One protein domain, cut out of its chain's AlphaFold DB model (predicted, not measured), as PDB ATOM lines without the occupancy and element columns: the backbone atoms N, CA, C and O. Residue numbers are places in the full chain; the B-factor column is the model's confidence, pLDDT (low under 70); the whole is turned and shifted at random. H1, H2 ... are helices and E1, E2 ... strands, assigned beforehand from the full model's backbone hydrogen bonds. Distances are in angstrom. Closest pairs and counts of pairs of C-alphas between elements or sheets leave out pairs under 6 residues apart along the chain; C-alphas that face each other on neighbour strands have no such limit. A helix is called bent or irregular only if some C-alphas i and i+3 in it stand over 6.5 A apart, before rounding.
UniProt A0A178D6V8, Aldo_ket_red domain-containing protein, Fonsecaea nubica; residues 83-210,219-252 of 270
ATOM      1  N   GLY A  83     297.959 269.388 281.137       72.81
ATOM      2  CA  GLY A  83     298.913 270.093 281.997       72.81
ATOM      3  C   GLY A  83     298.288 270.949 283.104       72.81
ATOM      4  O   GLY A  83     298.984 271.790 283.673       72.81
ATOM      5  N   GLN A  84     297.018 270.717 283.440       82.69
ATOM      6  CA  GLN A  84     296.290 271.455 284.483       82.69
ATOM      7  C   GLN A  84     296.513 270.899 285.910       82.69
ATOM      8  O   GLN A  84     296.066 271.509 286.885       82.69
ATOM      9  N   LEU A  85     297.231 269.772 286.047       89.31
ATOM     10  CA  LEU A  85     297.730 269.249 287.327       89.31
ATOM     11  C   LEU A  85     299.199 268.813 287.239       89.31
ATOM     12  O   LEU A  85     299.558 267.638 287.108       89.31
ATOM     13  N   THR A  86     300.070 269.810 287.310       93.00
ATOM     14  CA  THR A  86     301.528 269.723 287.225       93.00
ATOM     15  C   THR A  86     302.165 270.519 288.361       93.00
ATOM     16  O   THR A  86     301.517 271.322 289.031       93.00
ATOM     17  N   LEU A  87     303.477 270.379 288.551       94.00
ATOM     18  CA  LEU A  87     304.197 271.192 289.536       94.00
ATOM     19  C   LEU A  87     304.074 272.708 289.270       94.00
ATOM     20  O   LEU A  87     304.177 273.499 290.208       94.00
ATOM     21  N   GLN A  88     303.839 273.115 288.016       92.56
ATOM     22  CA  GLN A  88     303.654 274.516 287.630       92.56
ATOM     23  C   GLN A  88     302.194 274.979 287.709       92.56
ATOM     24  O   GLN A  88     301.987 276.162 287.965       92.56
ATOM     25  N   ASN A  89     301.213 274.092 287.533       90.25
ATOM     26  CA  ASN A  89     299.802 274.452 287.406       90.25
ATOM     27  C   ASN A  89     298.883 273.465 288.148       90.25
ATOM     28  O   ASN A  89     298.969 272.261 287.944       90.25
ATOM     29  N   THR A  90     298.011 273.990 289.005       91.06
ATOM     30  CA  THR A  90     297.080 273.263 289.880       91.06
ATOM     31  C   THR A  90     295.609 273.643 289.657       91.06
ATOM     32  O   THR A  90     294.776 273.434 290.537       91.06
ATOM     33  N   TRP A  91     295.251 274.207 288.496       85.81
ATOM     34  CA  TRP A  91     293.866 274.585 288.174       85.81
ATOM     35  C   TRP A  91     292.874 273.421 288.284       85.81
ATOM     36  O   TRP A  91     291.755 273.630 288.760       85.81
ATOM     37  N   LEU A  92     293.296 272.193 287.948       84.25
ATOM     38  CA  LEU A  92     292.450 271.003 288.081       84.25
ATOM     39  C   LEU A  92     291.957 270.793 289.520       84.25
ATOM     40  O   LEU A  92     290.763 270.572 289.740       84.25
ATOM     41  N   GLU A  93     292.851 270.958 290.499       83.00
ATOM     42  CA  GLU A  93     292.523 270.899 291.929       83.00
ATOM     43  C   GLU A  93     291.645 272.058 292.382       83.00
ATOM     44  O   GLU A  93     290.738 271.872 293.192       83.00
ATOM     45  N   LYS A  94     291.911 273.262 291.874       80.44
ATOM     46  CA  LYS A  94     291.255 274.480 292.354       80.44
ATOM     47  C   LYS A  94     289.801 274.608 291.910       80.44
ATOM     48  O   LYS A  94     289.029 275.236 292.630       80.44
ATOM     49  N   GLY A  95     289.430 274.061 290.751       69.94
ATOM     50  CA  GLY A  95     288.114 274.343 290.167       69.94
ATOM     51  C   GLY A  95     287.335 273.163 289.588       69.94
ATOM     52  O   GLY A  95     286.139 273.322 289.365       69.94
ATOM     53  N   GLY A  96     287.957 272.009 289.307       71.00
ATOM     54  CA  GLY A  96     287.356 271.053 288.357       71.00
ATOM     55  C   GLY A  96     286.893 269.761 288.971       71.00
ATOM     56  O   GLY A  96     285.787 269.304 288.699       71.00
ATOM     57  N   LEU A  97     287.716 269.186 289.840       81.38
ATOM     58  CA  LEU A  97     287.482 267.835 290.341       81.38
ATOM     59  C   LEU A  97     286.162 267.709 291.110       81.38
ATOM     60  O   LEU A  97     285.405 266.769 290.879       81.38
ATOM     61  N   ASN A  98     285.828 268.684 291.961       80.50
ATOM     62  CA  ASN A  98     284.557 268.659 292.691       80.50
ATOM     63  C   ASN A  98     283.346 268.786 291.746       80.50
ATOM     64  O   ASN A  98     282.382 268.035 291.869       80.50
ATOM     65  N   ALA A  99     283.413 269.694 290.766       81.62
ATOM     66  CA  ALA A  99     282.347 269.864 289.781       81.62
ATOM     67  C   ALA A  99     282.140 268.587 288.948       81.62
ATOM     68  O   ALA A  99     281.001 268.166 288.746       81.62
ATOM     69  N   PHE A 100     283.225 267.921 288.541       85.31
ATOM     70  CA  PHE A 100     283.169 266.635 287.845       85.31
ATOM     71  C   PHE A 100     282.545 265.538 288.709       85.31
ATOM     72  O   PHE A 100     281.651 264.829 288.240       85.31
ATOM     73  N   GLY A 101     282.942 265.434 289.980       84.31
ATOM     74  CA  GLY A 101     282.347 264.487 290.922       84.31
ATOM     75  C   GLY A 101     280.837 264.694 291.091       84.31
ATOM     76  O   GLY A 101     280.068 263.739 290.983       84.31
ATOM     77  N   LEU A 102     280.393 265.946 291.268       84.75
ATOM     78  CA  LEU A 102     278.970 266.303 291.369       84.75
ATOM     79  C   LEU A 102     278.193 266.025 290.074       84.75
ATOM     80  O   LEU A 102     277.036 265.613 290.133       84.75
ATOM     81  N   ALA A 103     278.832 266.199 288.916       85.31
ATOM     82  CA  ALA A 103     278.265 265.857 287.613       85.31
ATOM     83  C   ALA A 103     278.230 264.338 287.342       85.31
ATOM     84  O   ALA A 103     277.708 263.904 286.317       85.31
ATOM     85  N   GLY A 104     278.773 263.514 288.247       88.19
ATOM     86  CA  GLY A 104     278.781 262.057 288.131       88.19
ATOM     87  C   GLY A 104     279.921 261.489 287.283       88.19
ATOM     88  O   GLY A 104     279.912 260.287 286.994       88.19
ATOM     89  N   VAL A 105     280.909 262.313 286.915       88.88
ATOM     90  CA  VAL A 105     282.138 261.863 286.250       88.88
ATOM     91  C   VAL A 105     282.850 260.860 287.157       88.88
ATOM     92  O   VAL A 105     282.998 261.075 288.358       88.88
ATOM     93  N   LYS A 106     283.267 259.728 286.585       90.31
ATOM     94  CA  LYS A 106     283.903 258.627 287.329       90.31
ATOM     95  C   LYS A 106     285.419 258.675 287.308       90.31
ATOM     96  O   LYS A 106     286.056 258.121 288.205       90.31
ATOM     97  N   ALA A 107     285.985 259.308 286.288       90.56
ATOM     98  CA  ALA A 107     287.418 259.412 286.136       90.56
ATOM     99  C   ALA A 107     287.831 260.711 285.441       90.56
ATOM    100  O   ALA A 107     287.126 261.194 284.555       90.56
ATOM    101  N   VAL A 108     288.990 261.231 285.831       89.25
ATOM    102  CA  VAL A 108     289.704 262.324 285.175       89.25
ATOM    103  C   VAL A 108     291.080 261.814 284.771       89.25
ATOM    104  O   VAL A 108     291.796 261.199 285.556       89.25
ATOM    105  N   CYS A 109     291.441 262.064 283.519       88.25
ATOM    106  CA  CYS A 109     292.731 261.694 282.961       88.25
ATOM    107  C   CYS A 109     293.645 262.924 282.960       88.25
ATOM    108  O   CYS A 109     293.674 263.682 281.987       88.25
ATOM    109  N   ASN A 110     294.410 263.130 284.031       88.19
ATOM    110  CA  ASN A 110     295.413 264.183 284.083       88.19
ATOM    111  C   ASN A 110     296.577 263.870 283.128       88.19
ATOM    112  O   ASN A 110     297.442 263.030 283.393       88.19
ATOM    113  N   SER A 111     296.607 264.562 281.995       87.00
ATOM    114  CA  SER A 111     297.627 264.371 280.969       87.00
ATOM    115  C   SER A 111     298.729 265.428 281.041       87.00
ATOM    116  O   SER A 111     298.524 266.563 281.467       87.00
ATOM    117  N   SER A 112     299.917 265.068 280.547       87.75
ATOM    118  CA  SER A 112     301.090 265.954 280.490       87.75
ATOM    119  C   SER A 112     301.583 266.449 281.865       87.75
ATOM    120  O   SER A 112     301.782 267.653 282.035       87.75
ATOM    121  N   PRO A 113     301.907 265.545 282.815       91.81
ATOM    122  CA  PRO A 113     302.402 265.905 284.155       91.81
ATOM    123  C   PRO A 113     303.684 266.757 284.138       91.81
ATOM    124  O   PRO A 113     303.990 267.462 285.095       91.81
ATOM    125  N   LEU A 114     304.422 266.730 283.023       90.62
ATOM    126  CA  LEU A 114     305.639 267.513 282.798       90.62
ATOM    127  C   LEU A 114     305.392 268.843 282.061       90.62
ATOM    128  O   LEU A 114     306.334 269.393 281.485       90.62
ATOM    129  N   ALA A 115     304.138 269.310 282.010       87.31
ATOM    130  CA  ALA A 115     303.695 270.514 281.304       87.31
ATOM    131  C   ALA A 115     304.293 270.600 279.889       87.31
ATOM    132  O   ALA A 115     305.053 271.507 279.577       87.31
ATOM    133  N   ILE A 116     304.029 269.584 279.057       85.44
ATOM    134  CA  ILE A 116     304.462 269.550 277.646       85.44
ATOM    135  C   ILE A 116     306.002 269.652 277.506       85.44
ATOM    136  O   ILE A 116     306.556 270.233 276.577       85.44
ATOM    137  N   ARG A 117     306.719 268.984 278.423       85.50
ATOM    138  CA  ARG A 117     308.195 268.943 278.524       85.50
ATOM    139  C   ARG A 117     308.834 270.223 279.079       85.50
ATOM    140  O   ARG A 117     310.059 270.296 279.081       85.50
ATOM    141  N   LEU A 118     308.054 271.178 279.588       86.06
ATOM    142  CA  LEU A 118     308.573 272.354 280.295       86.06
ATOM    143  C   LEU A 118     309.312 271.981 281.588       86.06
ATOM    144  O   LEU A 118     310.290 272.626 281.953       86.06
ATOM    145  N   LEU A 119     308.856 270.933 282.280       88.12
ATOM    146  CA  LEU A 119     309.393 270.495 283.570       88.12
ATOM    147  C   LEU A 119     310.494 269.439 283.385       88.12
ATOM    148  O   LEU A 119     310.334 268.289 283.789       88.12
ATOM    149  N   ARG A 120     311.598 269.806 282.721       84.12
ATOM    150  CA  ARG A 120     312.771 268.936 282.514       84.12
ATOM    151  C   ARG A 120     314.079 269.660 282.847       84.12
ATOM    152  O   ARG A 120     314.159 270.873 282.720       84.12
ATOM    153  N   ASN A 121     315.115 268.895 283.206       69.62
ATOM    154  CA  ASN A 121     316.462 269.425 283.489       69.62
ATOM    155  C   ASN A 121     317.204 269.890 282.225       69.62
ATOM    156  O   ASN A 121     318.170 270.647 282.299       69.62
ATOM    157  N   VAL A 122     316.779 269.412 281.054       62.31
ATOM    158  CA  VAL A 122     317.349 269.834 279.777       62.31
ATOM    159  C   VAL A 122     316.663 271.123 279.358       62.31
ATOM    160  O   VAL A 122     315.448 271.132 279.151       62.31
ATOM    161  N   ARG A 123     317.454 272.189 279.181       55.56
ATOM    162  CA  ARG A 123     316.989 273.443 278.577       55.56
ATOM    163  C   ARG A 123     316.193 273.115 277.320       55.56
ATOM    164  O   ARG A 123     316.689 272.391 276.453       55.56
ATOM    165  N   VAL A 124     314.984 273.664 277.199       52.34
ATOM    166  CA  VAL A 124     314.248 273.628 275.927       52.34
ATOM    167  C   VAL A 124     315.224 274.107 274.840       52.34
ATOM    168  O   VAL A 124     315.780 275.198 275.006       52.34
ATOM    169  N   PRO A 125     315.515 273.306 273.793       46.25
ATOM    170  CA  PRO A 125     316.578 273.622 272.844       46.25
ATOM    171  C   PRO A 125     316.411 275.038 272.302       46.25
ATOM    172  O   PRO A 125     315.341 275.376 271.805       46.25
ATOM    173  N   VAL A 126     317.451 275.868 272.398       44.28
ATOM    174  CA  VAL A 126     317.439 277.234 271.859       44.28
ATOM    175  C   VAL A 126     317.758 277.156 270.362       44.28
ATOM    176  O   VAL A 126     318.827 276.687 269.982       44.28
ATOM    177  N   GLY A 127     316.823 277.559 269.496       46.72
ATOM    178  CA  GLY A 127     316.945 277.453 268.035       46.72
ATOM    179  C   GLY A 127     315.592 277.303 267.328       46.72
ATOM    180  O   GLY A 127     314.549 277.555 267.918       46.72
ATOM    181  N   ALA A 128     315.565 276.868 266.065       40.81
ATOM    182  CA  ALA A 128     314.325 276.746 265.273       40.81
ATOM    183  C   ALA A 128     313.255 275.798 265.875       40.81
ATOM    184  O   ALA A 128     312.083 275.895 265.519       40.81
ATOM    185  N   LEU A 129     313.636 274.939 266.831       41.75
ATOM    186  CA  LEU A 129     312.752 274.054 267.607       41.75
ATOM    187  C   LEU A 129     311.980 274.781 268.739       41.75
ATOM    188  O   LEU A 129     311.080 274.203 269.340       41.75
ATOM    189  N   VAL A 130     312.285 276.061 269.001       44.72
ATOM    190  CA  VAL A 130     311.638 276.940 270.005       44.72
ATOM    191  C   VAL A 130     310.210 277.350 269.619       44.72
ATOM    192  O   VAL A 130     309.452 277.817 270.472       44.72
ATOM    193  N   LYS A 131     309.812 277.178 268.353       50.88
ATOM    194  CA  LYS A 131     308.512 277.650 267.847       50.88
ATOM    195  C   LYS A 131     307.286 276.895 268.381       50.88
ATOM    196  O   LYS A 131     306.186 277.361 268.125       50.88
ATOM    197  N   TRP A 132     307.446 275.774 269.091       58.72
ATOM    198  CA  TRP A 132     306.307 274.900 269.406       58.72
ATOM    199  C   TRP A 132     305.740 275.029 270.829       58.72
ATOM    200  O   TRP A 132     304.535 274.908 271.002       58.72
ATOM    201  N   HIS A 133     306.554 275.294 271.862       74.44
ATOM    202  CA  HIS A 133     306.001 275.321 273.224       74.44
ATOM    203  C   HIS A 133     305.285 276.651 273.518       74.44
ATOM    204  O   HIS A 133     305.928 277.698 273.412       74.44
ATOM    205  N   PRO A 134     304.039 276.652 274.026       80.62
ATOM    206  CA  PRO A 134     303.272 277.881 274.284       80.62
ATOM    207  C   PRO A 134     303.786 278.736 275.460       80.62
ATOM    208  O   PRO A 134     303.274 279.822 275.707       80.62
ATOM    209  N   ALA A 135     304.810 278.287 276.192       84.62
ATOM    210  CA  ALA A 135     305.290 278.986 277.380       84.62
ATOM    211  C   ALA A 135     306.170 280.181 276.977       84.62
ATOM    212  O   ALA A 135     307.072 279.994 276.149       84.62
ATOM    213  N   PRO A 136     305.972 281.376 277.562       87.25
ATOM    214  CA  PRO A 136     306.807 282.536 277.274       87.25
ATOM    215  C   PRO A 136     308.258 282.327 277.748       87.25
ATOM    216  O   PRO A 136     308.506 281.518 278.651       87.25
ATOM    217  N   PRO A 137     309.242 283.035 277.155       86.81
ATOM    218  CA  PRO A 137     310.660 282.879 277.492       86.81
ATOM    219  C   PRO A 137     310.969 283.006 278.987       86.81
ATOM    220  O   PRO A 137     311.766 282.238 279.519       86.81
ATOM    221  N   GLU A 138     310.304 283.927 279.677       89.38
ATOM    222  CA  GLU A 138     310.478 284.176 281.105       89.38
ATOM    223  C   GLU A 138     310.002 282.993 281.954       89.38
ATOM    224  O   GLU A 138     310.656 282.638 282.928       89.38
ATOM    225  N   LEU A 139     308.902 282.341 281.565       90.25
ATOM    226  CA  LEU A 139     308.413 281.143 282.251       90.25
ATOM    227  C   LEU A 139     309.363 279.961 282.048       90.25
ATOM    228  O   LEU A 139     309.646 279.212 282.984       90.25
ATOM    229  N   ARG A 140     309.923 279.823 280.843       88.88
ATOM    230  CA  ARG A 140     310.950 278.809 280.567       88.88
ATOM    231  C   ARG A 140     312.207 279.040 281.406       88.88
ATOM    232  O   ARG A 140     312.734 278.082 281.960       88.88
ATOM    233  N   ALA A 141     312.660 280.290 281.533       89.50
ATOM    234  CA  ALA A 141     313.826 280.644 282.344       89.50
ATOM    235  C   ALA A 141     313.618 280.298 283.825       89.50
ATOM    236  O   ALA A 141     314.475 279.684 284.449       89.50
ATOM    237  N   VAL A 142     312.440 280.604 284.361       92.12
ATOM    238  CA  VAL A 142     312.104 280.298 285.754       92.12
ATOM    239  C   VAL A 142     311.933 278.789 285.995       92.12
ATOM    240  O   VAL A 142     312.297 278.278 287.051       92.12
ATOM    241  N   CYS A 143     311.438 278.027 285.011       92.25
ATOM    242  CA  CYS A 143     311.438 276.561 285.104       92.25
ATOM    243  C   CYS A 143     312.854 275.974 285.089       92.25
ATOM    244  O   CYS A 143     313.089 274.974 285.762       92.25
ATOM    245  N   GLN A 144     313.785 276.601 284.365       90.75
ATOM    246  CA  GLN A 144     315.194 276.215 284.369       90.75
ATOM    247  C   GLN A 144     315.848 276.487 285.731       90.75
ATOM    248  O   GLN A 144     316.531 275.612 286.250       90.75
ATOM    249  N   GLU A 145     315.588 277.645 286.339       93.44
ATOM    250  CA  GLU A 145     316.058 277.969 287.695       93.44
ATOM    251  C   GLU A 145     315.528 276.960 288.729       93.44
ATOM    252  O   GLU A 145     316.278 276.441 289.554       93.44
ATOM    253  N   ALA A 146     314.245 276.596 288.630       94.12
ATOM    254  CA  ALA A 146     313.667 275.557 289.476       94.12
ATOM    255  C   ALA A 146     314.326 274.184 289.251       94.12
ATOM    256  O   ALA A 146     314.456 273.413 290.199       94.12
ATOM    257  N   ALA A 147     314.744 273.866 288.021       93.81
ATOM    258  CA  ALA A 147     315.446 272.619 287.733       93.81
ATOM    259  C   ALA A 147     316.843 272.576 288.360       93.81
ATOM    260  O   ALA A 147     317.213 271.552 288.928       93.81
ATOM    261  N   GLU A 148     317.579 273.685 288.294       94.12
ATOM    262  CA  GLU A 148     318.902 273.834 288.912       94.12
ATOM    263  C   GLU A 148     318.799 273.712 290.442       94.12
ATOM    264  O   GLU A 148     319.511 272.913 291.044       94.12
ATOM    265  N   SER A 149     317.815 274.368 291.064       94.50
ATOM    266  CA  SER A 149     317.583 274.263 292.513       94.50
ATOM    267  C   SER A 149     317.207 272.851 292.985       94.50
ATOM    268  O   SER A 149     317.613 272.432 294.071       94.50
ATOM    269  N   VAL A 150     316.425 272.101 292.199       95.19
ATOM    270  CA  VAL A 150     316.102 270.695 292.504       95.19
ATOM    271  C   VAL A 150     317.336 269.802 292.319       95.19
ATOM    272  O   VAL A 150     317.566 268.898 293.121       95.19
ATOM    273  N   GLN A 151     318.164 270.094 291.313       94.25
ATOM    274  CA  GLN A 151     319.416 269.382 291.067       94.25
ATOM    275  C   GLN A 151     320.437 269.575 292.193       94.25
ATOM    276  O   GLN A 151     321.065 268.600 292.605       94.25
ATOM    277  N   ASP A 152     320.553 270.782 292.746       94.25
ATOM    278  CA  ASP A 152     321.412 271.069 293.906       94.25
ATOM    279  C   ASP A 152     320.990 270.287 295.162       94.25
ATOM    280  O   ASP A 152     321.799 270.044 296.059       94.25
ATOM    281  N   GLN A 153     319.729 269.850 295.213       94.31
ATOM    282  CA  GLN A 153     319.175 269.006 296.274       94.31
ATOM    283  C   GLN A 153     319.267 267.502 295.961       94.31
ATOM    284  O   GLN A 153     318.810 266.682 296.756       94.31
ATOM    285  N   GLY A 154     319.888 267.124 294.838       93.81
ATOM    286  CA  GLY A 154     320.169 265.735 294.477       93.81
ATOM    287  C   GLY A 154     319.050 265.006 293.728       93.81
ATOM    288  O   GLY A 154     319.113 263.783 293.624       93.81
ATOM    289  N   ASP A 155     318.054 265.716 293.192       95.12
ATOM    290  CA  ASP A 155     316.972 265.126 292.391       95.12
ATOM    291  C   ASP A 155     316.849 265.802 291.009       95.12
ATOM    292  O   ASP A 155     317.567 266.740 290.670       95.12
ATOM    293  N   SER A 156     315.941 265.324 290.164       94.62
ATOM    294  CA  SER A 156     315.601 265.939 288.885       94.62
ATOM    295  C   SER A 156     314.223 266.584 288.934       94.62
ATOM    296  O   SER A 156     313.287 266.072 289.553       94.62
ATOM    297  N   LEU A 157     314.056 267.687 288.202       94.69
ATOM    298  CA  LEU A 157     312.761 268.342 288.073       94.69
ATOM    299  C   LEU A 157     311.721 267.421 287.429       94.69
ATOM    300  O   LEU A 157     310.548 267.519 287.765       94.69
ATOM    301  N   VAL A 158     312.149 266.525 286.532       94.06
ATOM    302  CA  VAL A 158     311.278 265.521 285.902       94.06
ATOM    303  C   VAL A 158     310.665 264.613 286.960       94.06
ATOM    304  O   VAL A 158     309.442 264.484 287.023       94.06
ATOM    305  N   SER A 159     311.518 264.023 287.802       95.56
ATOM    306  CA  SER A 159     311.089 263.084 288.833       95.56
ATOM    307  C   SER A 159     310.191 263.782 289.854       95.56
ATOM    308  O   SER A 159     309.055 263.364 290.067       95.56
ATOM    309  N   VAL A 160     310.621 264.937 290.379       97.00
ATOM    310  CA  VAL A 160     309.833 265.748 291.325       97.00
ATOM    311  C   VAL A 160     308.486 266.174 290.730       97.00
ATOM    312  O   VAL A 160     307.459 266.080 291.397       97.00
ATOM    313  N   ALA A 161     308.444 266.619 289.470       96.50
ATOM    314  CA  ALA A 161     307.196 267.032 288.830       96.50
ATOM    315  C   ALA A 161     306.216 265.869 288.633       96.50
ATOM    316  O   ALA A 161     305.010 266.047 288.824       96.50
ATOM    317  N   LEU A 162     306.719 264.687 288.274       96.62
ATOM    318  CA  LEU A 162     305.888 263.501 288.116       96.62
ATOM    319  C   LEU A 162     305.372 262.990 289.471       96.62
ATOM    320  O   LEU A 162     304.174 262.739 289.579       96.62
ATOM    321  N   ARG A 163     306.206 262.927 290.522       97.62
ATOM    322  CA  ARG A 163     305.750 262.567 291.885       97.62
ATOM    323  C   ARG A 163     304.735 263.565 292.428       97.62
ATOM    324  O   ARG A 163     303.722 263.157 292.996       97.62
ATOM    325  N   PHE A 164     304.936 264.860 292.172       97.44
ATOM    326  CA  PHE A 164     303.945 265.884 292.496       97.44
ATOM    327  C   PHE A 164     302.613 265.578 291.809       97.44
ATOM    328  O   PHE A 164     301.588 265.488 292.471       97.44
ATOM    329  N   SER A 165     302.624 265.362 290.495       96.00
ATOM    330  CA  SER A 165     301.404 265.118 289.724       96.00
ATOM    331  C   SER A 165     300.663 263.847 290.168       96.00
ATOM    332  O   SER A 165     299.455 263.899 290.386       96.00
ATOM    333  N   ILE A 166     301.390 262.744 290.394       95.81
ATOM    334  CA  ILE A 166     300.829 261.479 290.898       95.81
ATOM    335  C   ILE A 166     300.244 261.667 292.299       95.81
ATOM    336  O   ILE A 166     299.108 261.272 292.544       95.81
ATOM    337  N   SER A 167     300.991 262.289 293.218       95.88
ATOM    338  CA  SER A 167     300.522 262.494 294.596       95.88
ATOM    339  C   SER A 167     299.265 263.347 294.670       95.88
ATOM    340  O   SER A 167     298.368 263.079 295.467       95.88
ATOM    341  N   ARG A 168     299.166 264.348 293.803       93.94
ATOM    342  CA  ARG A 168     298.018 265.243 293.709       93.94
ATOM    343  C   ARG A 168     296.800 264.537 293.110       93.94
ATOM    344  O   ARG A 168     295.734 264.576 293.715       93.94
ATOM    345  N   ALA A 169     296.980 263.790 292.019       92.12
ATOM    346  CA  ALA A 169     295.918 262.984 291.409       92.12
ATOM    347  C   ALA A 169     295.388 261.892 292.365       92.12
ATOM    348  O   ALA A 169     294.183 261.704 292.529       92.12
ATOM    349  N   GLN A 170     296.272 261.209 293.092       92.25
ATOM    350  CA  GLN A 170     295.855 260.233 294.102       92.25
ATOM    351  C   GLN A 170     295.082 260.891 295.255       92.25
ATOM    352  O   GLN A 170     294.030 260.398 295.651       92.25
ATOM    353  N   LYS A 171     295.523 262.059 295.745       91.69
ATOM    354  CA  LYS A 171     294.777 262.821 296.767       91.69
ATOM    355  C   LYS A 171     293.423 263.314 296.265       91.69
ATOM    356  O   LYS A 171     292.479 263.364 297.050       91.69
ATOM    357  N   ALA A 172     293.328 263.653 294.984       88.44
ATOM    358  CA  ALA A 172     292.097 264.034 294.303       88.44
ATOM    359  C   ALA A 172     291.115 262.868 294.100       88.44
ATOM    360  O   ALA A 172     289.913 263.102 293.956       88.44
ATOM    361  N   SER A 173     291.606 261.626 294.107       88.12
ATOM    362  CA  SER A 173     290.812 260.415 293.891       88.12
ATOM    363  C   SER A 173     289.972 260.068 295.123       88.12
ATOM    364  O   SER A 173     290.292 259.172 295.902       88.12
ATOM    365  N   GLN A 174     288.894 260.821 295.339       82.94
ATOM    366  CA  GLN A 174     287.987 260.674 296.476       82.94
ATOM    367  C   GLN A 174     286.525 260.653 296.020       82.94
ATOM    368  O   GLN A 174     286.175 261.105 294.932       82.94
ATOM    369  N   ASN A 175     285.639 260.144 296.882       79.88
ATOM    370  CA  ASN A 175     284.182 260.189 296.688       79.88
ATOM    371  C   ASN A 175     283.685 259.560 295.367       79.88
ATOM    372  O   ASN A 175     282.670 259.975 294.812       79.88
ATOM    373  N   GLY A 176     284.383 258.532 294.869       81.25
ATOM    374  CA  GLY A 176     284.013 257.809 293.647       81.25
ATOM    375  C   GLY A 176     284.475 258.457 292.337       81.25
ATOM    376  O   GLY A 176     284.119 257.946 291.273       81.25
ATOM    377  N   LEU A 177     285.261 259.536 292.411       87.38
ATOM    378  CA  LEU A 177     286.040 260.082 291.301       87.38
ATOM    379  C   LEU A 177     287.464 259.511 291.360       87.38
ATOM    380  O   LEU A 177     288.072 259.504 292.426       87.38
ATOM    381  N   ASN A 178     287.997 259.062 290.225       89.50
ATOM    382  CA  ASN A 178     289.389 258.619 290.106       89.50
ATOM    383  C   ASN A 178     290.172 259.590 289.217       89.50
ATOM    384  O   ASN A 178     289.823 259.759 288.054       89.50
ATOM    385  N   ASP A 179     291.241 260.195 289.714       88.19
ATOM    386  CA  ASP A 179     292.163 260.994 288.906       88.19
ATOM    387  C   ASP A 179     293.425 260.172 288.617       88.19
ATOM    388  O   ASP A 179     294.058 259.614 289.514       88.19
ATOM    389  N   THR A 180     293.760 260.033 287.337       87.75
ATOM    390  CA  THR A 180     294.886 259.225 286.866       87.75
ATOM    391  C   THR A 180     295.840 260.062 286.034       87.75
ATOM    392  O   THR A 180     295.453 260.694 285.053       87.75
ATOM    393  N   THR A 181     297.127 259.988 286.368       91.25
ATOM    394  CA  THR A 181     298.193 260.621 285.592       91.25
ATOM    395  C   THR A 181     298.547 259.799 284.349       91.25
ATOM    396  O   THR A 181     298.924 258.633 284.451       91.25
ATOM    397  N   ILE A 182     298.510 260.425 283.170       90.19
ATOM    398  CA  ILE A 182     298.961 259.838 281.902       90.19
ATOM    399  C   ILE A 182     300.297 260.464 281.485       90.19
ATOM    400  O   ILE A 182     300.398 261.671 281.244       90.19
ATOM    401  N   THR A 183     301.322 259.624 281.330       89.69
ATOM    402  CA  THR A 183     302.665 260.023 280.880       89.69
ATOM    403  C   THR A 183     302.916 259.652 279.421       89.69
ATOM    404  O   THR A 183     302.558 258.562 278.981       89.69
ATOM    405  N   GLY A 184     303.601 260.524 278.679       85.50
ATOM    406  CA  GLY A 184     304.126 260.201 277.350       85.50
ATOM    407  C   GLY A 184     305.488 259.510 277.431       85.50
ATOM    408  O   GLY A 184     306.341 259.928 278.213       85.50
ATOM    409  N   ILE A 185     305.692 258.485 276.605       87.75
ATOM    410  CA  ILE A 185     306.899 257.648 276.565       87.75
ATOM    411  C   ILE A 185     307.334 257.528 275.104       87.75
ATOM    412  O   ILE A 185     306.500 257.247 274.242       87.75
ATOM    413  N   ILE A 186     308.618 257.755 274.818       86.44
ATOM    414  CA  ILE A 186     309.182 257.611 273.463       86.44
ATOM    415  C   ILE A 186     310.387 256.664 273.409       86.44
ATOM    416  O   ILE A 186     310.873 256.361 272.322       86.44
ATOM    417  N   SER A 187     310.866 256.207 274.565       89.69
ATOM    418  CA  SER A 187     311.983 255.278 274.707       89.69
ATOM    419  C   SER A 187     311.769 254.349 275.902       89.69
ATOM    420  O   SER A 187     310.977 254.653 276.793       89.69
ATOM    421  N   GLU A 188     312.490 253.230 275.932       93.12
ATOM    422  CA  GLU A 188     312.493 252.311 277.078       93.12
ATOM    423  C   GLU A 188     313.020 252.999 278.347       93.12
ATOM    424  O   GLU A 188     312.415 252.861 279.403       93.12
ATOM    425  N   SER A 189     314.050 253.847 278.227       89.69
ATOM    426  CA  SER A 189     314.569 254.652 279.347       89.69
ATOM    427  C   SER A 189     313.501 255.570 279.945       89.69
ATOM    428  O   SER A 189     313.367 255.629 281.162       89.69
ATOM    429  N   ASP A 190     312.691 256.250 279.115       88.69
ATOM    430  CA  ASP A 190     311.592 257.087 279.628       88.69
ATOM    431  C   ASP A 190     310.564 256.242 280.407       88.69
ATOM    432  O   ASP A 190     310.004 256.707 281.399       88.69
ATOM    433  N   LEU A 191     310.276 255.016 279.944       91.75
ATOM    434  CA  LEU A 191     309.353 254.105 280.628       91.75
ATOM    435  C   LEU A 191     309.918 253.682 281.985       91.75
ATOM    436  O   LEU A 191     309.212 253.774 282.988       91.75
ATOM    437  N   GLU A 192     311.169 253.228 282.013       92.94
ATOM    438  CA  GLU A 192     311.845 252.791 283.234       92.94
ATOM    439  C   GLU A 192     311.921 253.924 284.258       92.94
ATOM    440  O   GLU A 192     311.528 253.733 285.409       92.94
ATOM    441  N   GLU A 193     312.327 255.124 283.838       92.31
ATOM    442  CA  GLU A 193     312.370 256.310 284.695       92.31
ATOM    443  C   GLU A 193     310.983 256.659 285.250       92.31
ATOM    444  O   GLU A 193     310.835 256.806 286.462       92.31
ATOM    445  N   ASN A 194     309.944 256.711 284.405       93.88
ATOM    446  CA  ASN A 194     308.583 257.016 284.858       93.88
ATOM    447  C   ASN A 194     308.066 255.982 285.873       93.88
ATOM    448  O   ASN A 194     307.441 256.357 286.868       93.88
ATOM    449  N   VAL A 195     308.327 254.690 285.641       94.75
ATOM    450  CA  VAL A 195     307.942 253.606 286.558       94.75
ATOM    451  C   VAL A 195     308.672 253.744 287.891       94.75
ATOM    452  O   VAL A 195     308.036 253.670 288.942       94.75
ATOM    453  N   GLN A 196     309.988 253.968 287.870       94.62
ATOM    454  CA  GLN A 196     310.770 254.131 289.095       94.62
ATOM    455  C   GLN A 196     310.336 255.370 289.881       94.62
ATOM    456  O   GLN A 196     310.156 255.296 291.094       94.62
ATOM    457  N   THR A 197     310.084 256.488 289.202       96.00
ATOM    458  CA  THR A 197     309.556 257.700 289.830       96.00
ATOM    459  C   THR A 197     308.181 257.467 290.460       96.00
ATOM    460  O   THR A 197     307.943 257.922 291.576       96.00
ATOM    461  N   ALA A 198     307.279 256.731 289.804       95.75
ATOM    462  CA  ALA A 198     305.977 256.400 290.384       95.75
ATOM    463  C   ALA A 198     306.116 255.555 291.666       95.75
ATOM    464  O   ALA A 198     305.465 255.837 292.670       95.75
ATOM    465  N   LYS A 199     307.028 254.578 291.681       95.56
ATOM    466  CA  LYS A 199     307.310 253.753 292.870       95.56
ATOM    467  C   LYS A 199     307.938 254.517 294.036       95.56
ATOM    468  O   LYS A 199     307.903 254.030 295.157       95.56
ATOM    469  N   GLN A 200     308.522 255.692 293.798       96.25
ATOM    470  CA  GLN A 200     309.081 256.532 294.866       96.25
ATOM    471  C   GLN A 200     308.012 257.261 295.689       96.25
ATOM    472  O   GLN A 200     308.348 257.776 296.756       96.25
ATOM    473  N   ILE A 201     306.778 257.362 295.178       97.38
ATOM    474  CA  ILE A 201     305.671 258.095 295.815       97.38
ATOM    475  C   ILE A 201     304.454 257.213 296.128       97.38
ATOM    476  O   ILE A 201     303.581 257.615 296.894       97.38
ATOM    477  N   LEU A 202     304.387 256.022 295.533       95.12
ATOM    478  CA  LEU A 202     303.356 255.023 295.790       95.12
ATOM    479  C   LEU A 202     303.913 253.909 296.680       95.12
ATOM    480  O   LEU A 202     305.092 253.569 296.596       95.12
ATOM    481  N   GLN A 203     303.044 253.278 297.462       93.50
ATOM    482  CA  GLN A 203     303.366 252.092 298.253       93.50
ATOM    483  C   GLN A 203     302.721 250.833 297.670       93.50
ATOM    484  O   GLN A 203     301.692 250.887 296.984       93.50
ATOM    485  N   LYS A 204     303.324 249.676 297.966       89.75
ATOM    486  CA  LYS A 204     302.774 248.379 297.565       89.75
ATOM    487  C   LYS A 204     301.437 248.122 298.253       89.75
ATOM    488  O   LYS A 204     301.322 248.243 299.470       89.75
ATOM    489  N   SER A 205     300.443 247.714 297.476       79.94
ATOM    490  CA  SER A 205     299.126 247.345 297.971       79.94
ATOM    491  C   SER A 205     299.203 246.057 298.787       79.94
ATOM    492  O   SER A 205     299.545 244.984 298.285       79.94
ATOM    493  N   THR A 206     298.806 246.139 300.054       67.00
ATOM    494  CA  THR A 206     298.771 244.997 300.977       67.00
ATOM    495  C   THR A 206     297.699 243.963 300.597       67.00
ATOM    496  O   THR A 206     297.787 242.804 300.997       67.00
ATOM    497  N   ILE A 207     296.692 244.355 299.804       61.19
ATOM    498  CA  ILE A 207     295.539 243.515 299.423       61.19
ATOM    499  C   ILE A 207     295.915 242.473 298.357       61.19
ATOM    500  O   ILE A 207     295.346 241.383 298.334       61.19
ATOM    501  N   LEU A 208     296.894 242.774 297.500       54.78
ATOM    502  CA  LEU A 208     297.380 241.860 296.457       54.78
ATOM    503  C   LEU A 208     298.430 240.860 296.981       54.78
ATOM    504  O   LEU A 208     298.784 239.911 296.283       54.78
ATOM    505  N   ALA A 209     298.891 241.032 298.225       51.91
ATOM    506  CA  ALA A 209     299.996 240.292 298.824       51.91
ATOM    507  C   ALA A 209     299.667 239.170 299.855       51.91
ATOM    508  O   ALA A 209     300.561 238.858 300.641       51.91
ATOM    509  N   PRO A 210     298.494 238.488 299.920       46.16
ATOM    510  CA  PRO A 210     298.338 237.392 300.890       46.16
ATOM    511  C   PRO A 210     299.085 236.107 300.493       46.16
ATOM    512  O   PRO A 210     299.423 235.311 301.362       46.16
ATOM    513  N   ASP A 219     309.512 243.294 290.532       82.69
ATOM    514  CA  ASP A 219     308.875 244.400 291.240       82.69
ATOM    515  C   ASP A 219     308.051 245.219 290.233       82.69
ATOM    516  O   ASP A 219     308.584 246.082 289.533       82.69
ATOM    517  N   LEU A 220     306.767 244.904 290.069       88.62
ATOM    518  CA  LEU A 220     305.943 245.453 288.990       88.62
ATOM    519  C   LEU A 220     305.074 246.614 289.482       88.62
ATOM    520  O   LEU A 220     304.539 246.592 290.586       88.62
ATOM    521  N   LEU A 221     304.899 247.645 288.643       89.44
ATOM    522  CA  LEU A 221     304.175 248.867 289.029       89.44
ATOM    523  C   LEU A 221     302.714 248.602 289.433       89.44
ATOM    524  O   LEU A 221     302.180 249.331 290.254       89.44
ATOM    525  N   PHE A 222     302.072 247.551 288.911       87.44
ATOM    526  CA  PHE A 222     300.691 247.207 289.283       87.44
ATOM    527  C   PHE A 222     300.534 246.768 290.744       87.44
ATOM    528  O   PHE A 222     299.413 246.699 291.239       87.44
ATOM    529  N   GLU A 223     301.632 246.430 291.427       88.50
ATOM    530  CA  GLU A 223     301.610 246.133 292.858       88.50
ATOM    531  C   GLU A 223     301.495 247.411 293.697       88.50
ATOM    532  O   GLU A 223     301.241 247.314 294.890       88.50
ATOM    533  N   TYR A 224     301.674 248.591 293.098       91.19
ATOM    534  CA  TYR A 224     301.641 249.892 293.756       91.19
ATOM    535  C   TYR A 224     300.289 250.566 293.521       91.19
ATOM    536  O   TYR A 224     299.795 250.587 292.393       91.19
ATOM    537  N   GLY A 225     299.687 251.118 294.575       85.69
ATOM    538  CA  GLY A 225     298.332 251.675 294.485       85.69
ATOM    539  C   GLY A 225     298.128 252.916 295.336       85.69
ATOM    540  O   GLY A 225     297.823 253.978 294.804       85.69
ATOM    541  N   ASP A 226     298.321 252.779 296.645       90.81
ATOM    542  CA  ASP A 226     298.106 253.876 297.586       90.81
ATOM    543  C   ASP A 226     299.317 254.813 297.639       90.81
ATOM    544  O   ASP A 226     300.438 254.433 297.288       90.81
ATOM    545  N   LEU A 227     299.109 256.039 298.122       93.94
ATOM    546  CA  LEU A 227     300.213 256.961 298.370       93.94
ATOM    547  C   LEU A 227     301.056 256.535 299.564       93.94
ATOM    548  O   LEU A 227     300.536 256.172 300.617       93.94
ATOM    549  N   ASP A 228     302.366 256.679 299.404       95.88
ATOM    550  CA  ASP A 228     303.309 256.703 300.511       95.88
ATOM    551  C   ASP A 228     303.337 258.129 301.095       95.88
ATOM    552  O   ASP A 228     303.981 259.036 300.564       95.88
ATOM    553  N   GLU A 229     302.597 258.356 302.184       95.62
ATOM    554  CA  GLU A 229     302.519 259.680 302.824       95.62
ATOM    555  C   GLU A 229     303.862 260.135 303.424       95.62
ATOM    556  O   GLU A 229     304.116 261.341 303.505       95.62
ATOM    557  N   GLU A 230     304.759 259.213 303.794       96.62
ATOM    558  CA  GLU A 230     306.112 259.573 304.236       96.62
ATOM    559  C   GLU A 230     306.938 260.096 303.057       96.62
ATOM    560  O   GLU A 230     307.615 261.123 303.174       96.62
ATOM    561  N   ALA A 231     306.831 259.449 301.892       96.69
ATOM    562  CA  ALA A 231     307.439 259.935 300.661       96.69
ATOM    563  C   ALA A 231     306.878 261.292 300.227       96.69
ATOM    564  O   ALA A 231     307.649 262.184 299.865       96.69
ATOM    565  N   VAL A 232     305.561 261.488 300.328       96.94
ATOM    566  CA  VAL A 232     304.934 262.786 300.041       96.94
ATOM    567  C   VAL A 232     305.443 263.861 301.003       96.94
ATOM    568  O   VAL A 232     305.772 264.967 300.566       96.94
ATOM    569  N   SER A 233     305.568 263.549 302.297       97.44
ATOM    570  CA  SER A 233     306.123 264.478 303.285       97.44
ATOM    571  C   SER A 233     307.593 264.808 303.008       97.44
ATOM    572  O   SER A 233     307.996 265.959 303.181       97.44
ATOM    573  N   ARG A 234     308.391 263.828 302.565       96.62
ATOM    574  CA  ARG A 234     309.800 264.010 302.183       96.62
ATOM    575  C   ARG A 234     309.953 264.916 300.963       96.62
ATOM    576  O   ARG A 234     310.865 265.734 300.940       96.62
ATOM    577  N   ASP A 235     309.069 264.792 299.974       97.44
ATOM    578  CA  ASP A 235     309.113 265.610 298.759       97.44
ATOM    579  C   ASP A 235     308.510 267.012 298.941       97.44
ATOM    580  O   ASP A 235     308.781 267.907 298.139       97.44
ATOM    581  N   SER A 236     307.715 267.241 299.991       96.94
ATOM    582  CA  SER A 236     307.036 268.523 300.217       96.94
ATOM    583  C   SER A 236     307.969 269.746 300.148       96.94
ATOM    584  O   SER A 236     307.590 270.719 299.494       96.94
ATOM    585  N   PRO A 237     309.184 269.747 300.735       97.25
ATOM    586  CA  PRO A 237     310.112 270.870 300.599       97.25
ATOM    587  C   PRO A 237     310.592 271.095 299.156       97.25
ATOM    588  O   PRO A 237     310.738 272.245 298.743       97.25
ATOM    589  N   LEU A 238     310.786 270.026 298.370       96.69
ATOM    590  CA  LEU A 238     311.153 270.121 296.949       96.69
ATOM    591  C   LEU A 238     310.012 270.738 296.136       96.69
ATOM    592  O   LEU A 238     310.249 271.601 295.287       96.69
ATOM    593  N   TYR A 239     308.770 270.335 296.422       97.00
ATOM    594  CA  TYR A 239     307.584 270.900 295.785       97.00
ATOM    595  C   TYR A 239     307.460 272.394 296.072       97.00
ATOM    596  O   TYR A 239     307.348 273.187 295.136       97.00
ATOM    597  N   GLU A 240     307.523 272.786 297.344       96.31
ATOM    598  CA  GLU A 240     307.380 274.184 297.753       96.31
ATOM    599  C   GLU A 240     308.539 275.052 297.260       96.31
ATOM    600  O   GLU A 240     308.306 276.150 296.754       96.31
ATOM    601  N   GLY A 241     309.779 274.557 297.316       96.44
ATOM    602  CA  GLY A 241     310.946 275.268 296.789       96.44
ATOM    603  C   GLY A 241     310.818 275.535 295.289       96.44
ATOM    604  O   GLY A 241     310.884 276.684 294.845       96.44
ATOM    605  N   ALA A 242     310.524 274.495 294.503       95.19
ATOM    606  CA  ALA A 242     310.354 274.631 293.062       95.19
ATOM    607  C   ALA A 242     309.153 275.527 292.700       95.19
ATOM    608  O   ALA A 242     309.200 276.270 291.716       95.19
ATOM    609  N   ARG A 243     308.052 275.467 293.456       95.31
ATOM    610  CA  ARG A 243     306.872 276.326 293.244       95.31
ATOM    611  C   ARG A 243     307.136 277.779 293.638       95.31
ATOM    612  O   ARG A 243     306.708 278.673 292.914       95.31
ATOM    613  N   THR A 244     307.898 278.021 294.702       96.31
ATOM    614  CA  THR A 244     308.279 279.368 295.159       96.31
ATOM    615  C   THR A 244     309.116 280.096 294.112       96.31
ATOM    616  O   THR A 244     308.811 281.243 293.788       96.31
ATOM    617  N   ILE A 245     310.097 279.415 293.505       94.31
ATOM    618  CA  ILE A 245     310.913 279.960 292.402       94.31
ATOM    619  C   ILE A 245     310.028 280.434 291.238       94.31
ATOM    620  O   ILE A 245     310.306 281.452 290.609       94.31
ATOM    621  N   ARG A 246     308.902 279.750 290.984       89.62
ATOM    622  CA  ARG A 246     307.968 280.120 289.908       89.62
ATOM    623  C   ARG A 246     307.271 281.459 290.119       89.62
ATOM    624  O   ARG A 246     306.929 282.114 289.131       89.62
ATOM    625  N   GLY A 247     307.097 281.895 291.367       91.75
ATOM    626  CA  GLY A 247     306.529 283.198 291.712       91.75
ATOM    627  C   GLY A 247     305.247 283.504 290.929       91.75
ATOM    628  O   GLY A 247     304.289 282.735 290.958       91.75
ATOM    629  N   ARG A 248     305.250 284.608 290.169       90.69
ATOM    630  CA  ARG A 248     304.097 285.055 289.359       90.69
ATOM    631  C   ARG A 248     303.654 284.084 288.257       90.69
ATOM    632  O   ARG A 248     302.599 284.293 287.672       90.69
ATOM    633  N   TRP A 249     304.485 283.102 287.912       91.69
ATOM    634  CA  TRP A 249     304.197 282.120 286.867       91.69
ATOM    635  C   TRP A 249     303.554 280.837 287.397       91.69
ATOM    636  O   TRP A 249     303.263 279.926 286.616       91.69
ATOM    637  N   LEU A 250     303.361 280.737 288.712       91.94
ATOM    638  CA  LEU A 250     302.599 279.651 289.305       91.94
ATOM    639  C   LEU A 250     301.149 279.715 288.812       91.94
ATOM    640  O   LEU A 250     300.539 280.780 288.821       91.94
ATOM    641  N   ASP A 251     300.630 278.576 288.356       89.88
ATOM    642  CA  ASP A 251     299.300 278.431 287.753       89.88
ATOM    643  C   ASP A 251     299.066 279.326 286.522       89.88
ATOM    644  O   ASP A 251     297.929 279.621 286.153       89.88
ATOM    645  N   TYR A 252     300.144 279.753 285.855       87.25
ATOM    646  CA  TYR A 252     300.045 280.373 284.540       87.25
ATOM    647  C   TYR A 252     299.518 279.355 283.528       87.25
ATOM    648  O   TYR A 252     300.149 278.321 283.302       87.25
TER     649      TYR A 252
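AT A GLANCE: This is residues 83 to 210 and 219 to 252 of the 270 residues of the protein "Aldo_ket_red domain-containing protein" of Fonsecaea nubica (UniProt A0A178D6V8). One helix, H4, runs through the middle, with H3, H5 and H6 packed round it and the short parallel pair E1 and E2 beside its later half. H1 lies near the last residues of H4 and beside E1, the little pair E3 and E4 lies near H4 between H5 and H6 along the chain, and residues 125 to 131, of which 128 to 131 belong to H2, stick out. The printed part has 162 residues, with six named helices and four strands in the order H1 E1 H2 H3 H4 E2 H5 E3 E4 H6. It is mostly helix and compact, with a radius of gyration of the C-alphas of 16.1 A and spans of 53 by 38 by 30 A.

IN THESE COORDINATES: Find C-alpha 91 at (293.866, 274.585, 288.174); from there H1 runs to residue 102, irregular, with C-alphas 94 and 97 7.9 A apart. E1 is residues 107 to 111, H2 residues 128 to 131. Next come H3, residues 137 to 152, 22.9 A long, and H4, residues 157 to 172, 22.0 A long, beginning at (312.761, 268.342, 288.073). E2 is residues 178 to 182, H5 residues 188 to 199, E3 residues 202 to 204 and E4 residues 224 to 227. H6, residues 229 to 249, is 27.6 A long and ends at (304.197, 282.120, 286.867); it has a kink of 43 degrees near residue 239 and is irregular, with C-alphas 245 and 248 9.0 A apart.

HOW THE PARTS SIT: Start at the hub, H4, whose residue 157 touches H3; the closest C-alphas, of Ala 147 and Leu 157, are 5.1 A apart, and the helices are about perpendicular at 84 degrees. Residues 159 to 166 of H4 touch H5 at a steep tilt of 49 degrees, the same way, closest at C-alphas 159 and 197, 5.7 A. H6 touches H3, closest at C-alphas 146 and 242, 5.0 A, at a shallow tilt of 34 degrees, only just short of steep, opposite ways. Parallel E1 and E2, with N 108 and O 178 2.8 A apart, form a strand-helix-strand unit, two parallel neighbour strands with H2, H3 and H4 between them along the chain. In the antiparallel pair E3 and E4, N 203 and O 226 are 2.9 A apart. H1 and H4 are close but not clearly touching, at 7.2 A between C-alphas 97 and 172. In H3, H4 and H5 every O i to N i+4 pair is within hydrogen-bond range, in H1 5 of 8 and in H6 11 of 17; H2 is too short for one.

THE WHOLE: Look to the C-alphas of Ala 128 and Pro 210, the two farthest apart, at 55.4 A. Residues 211 to 218 are cut out, with 15.9 A between C-alphas 210 and 219. Of the links printed whole, E1 to H2 is long. The model's pLDDT is under 70 at 18 printed residues, namely residue 95, residues 121 to 132 and residues 206 to 210.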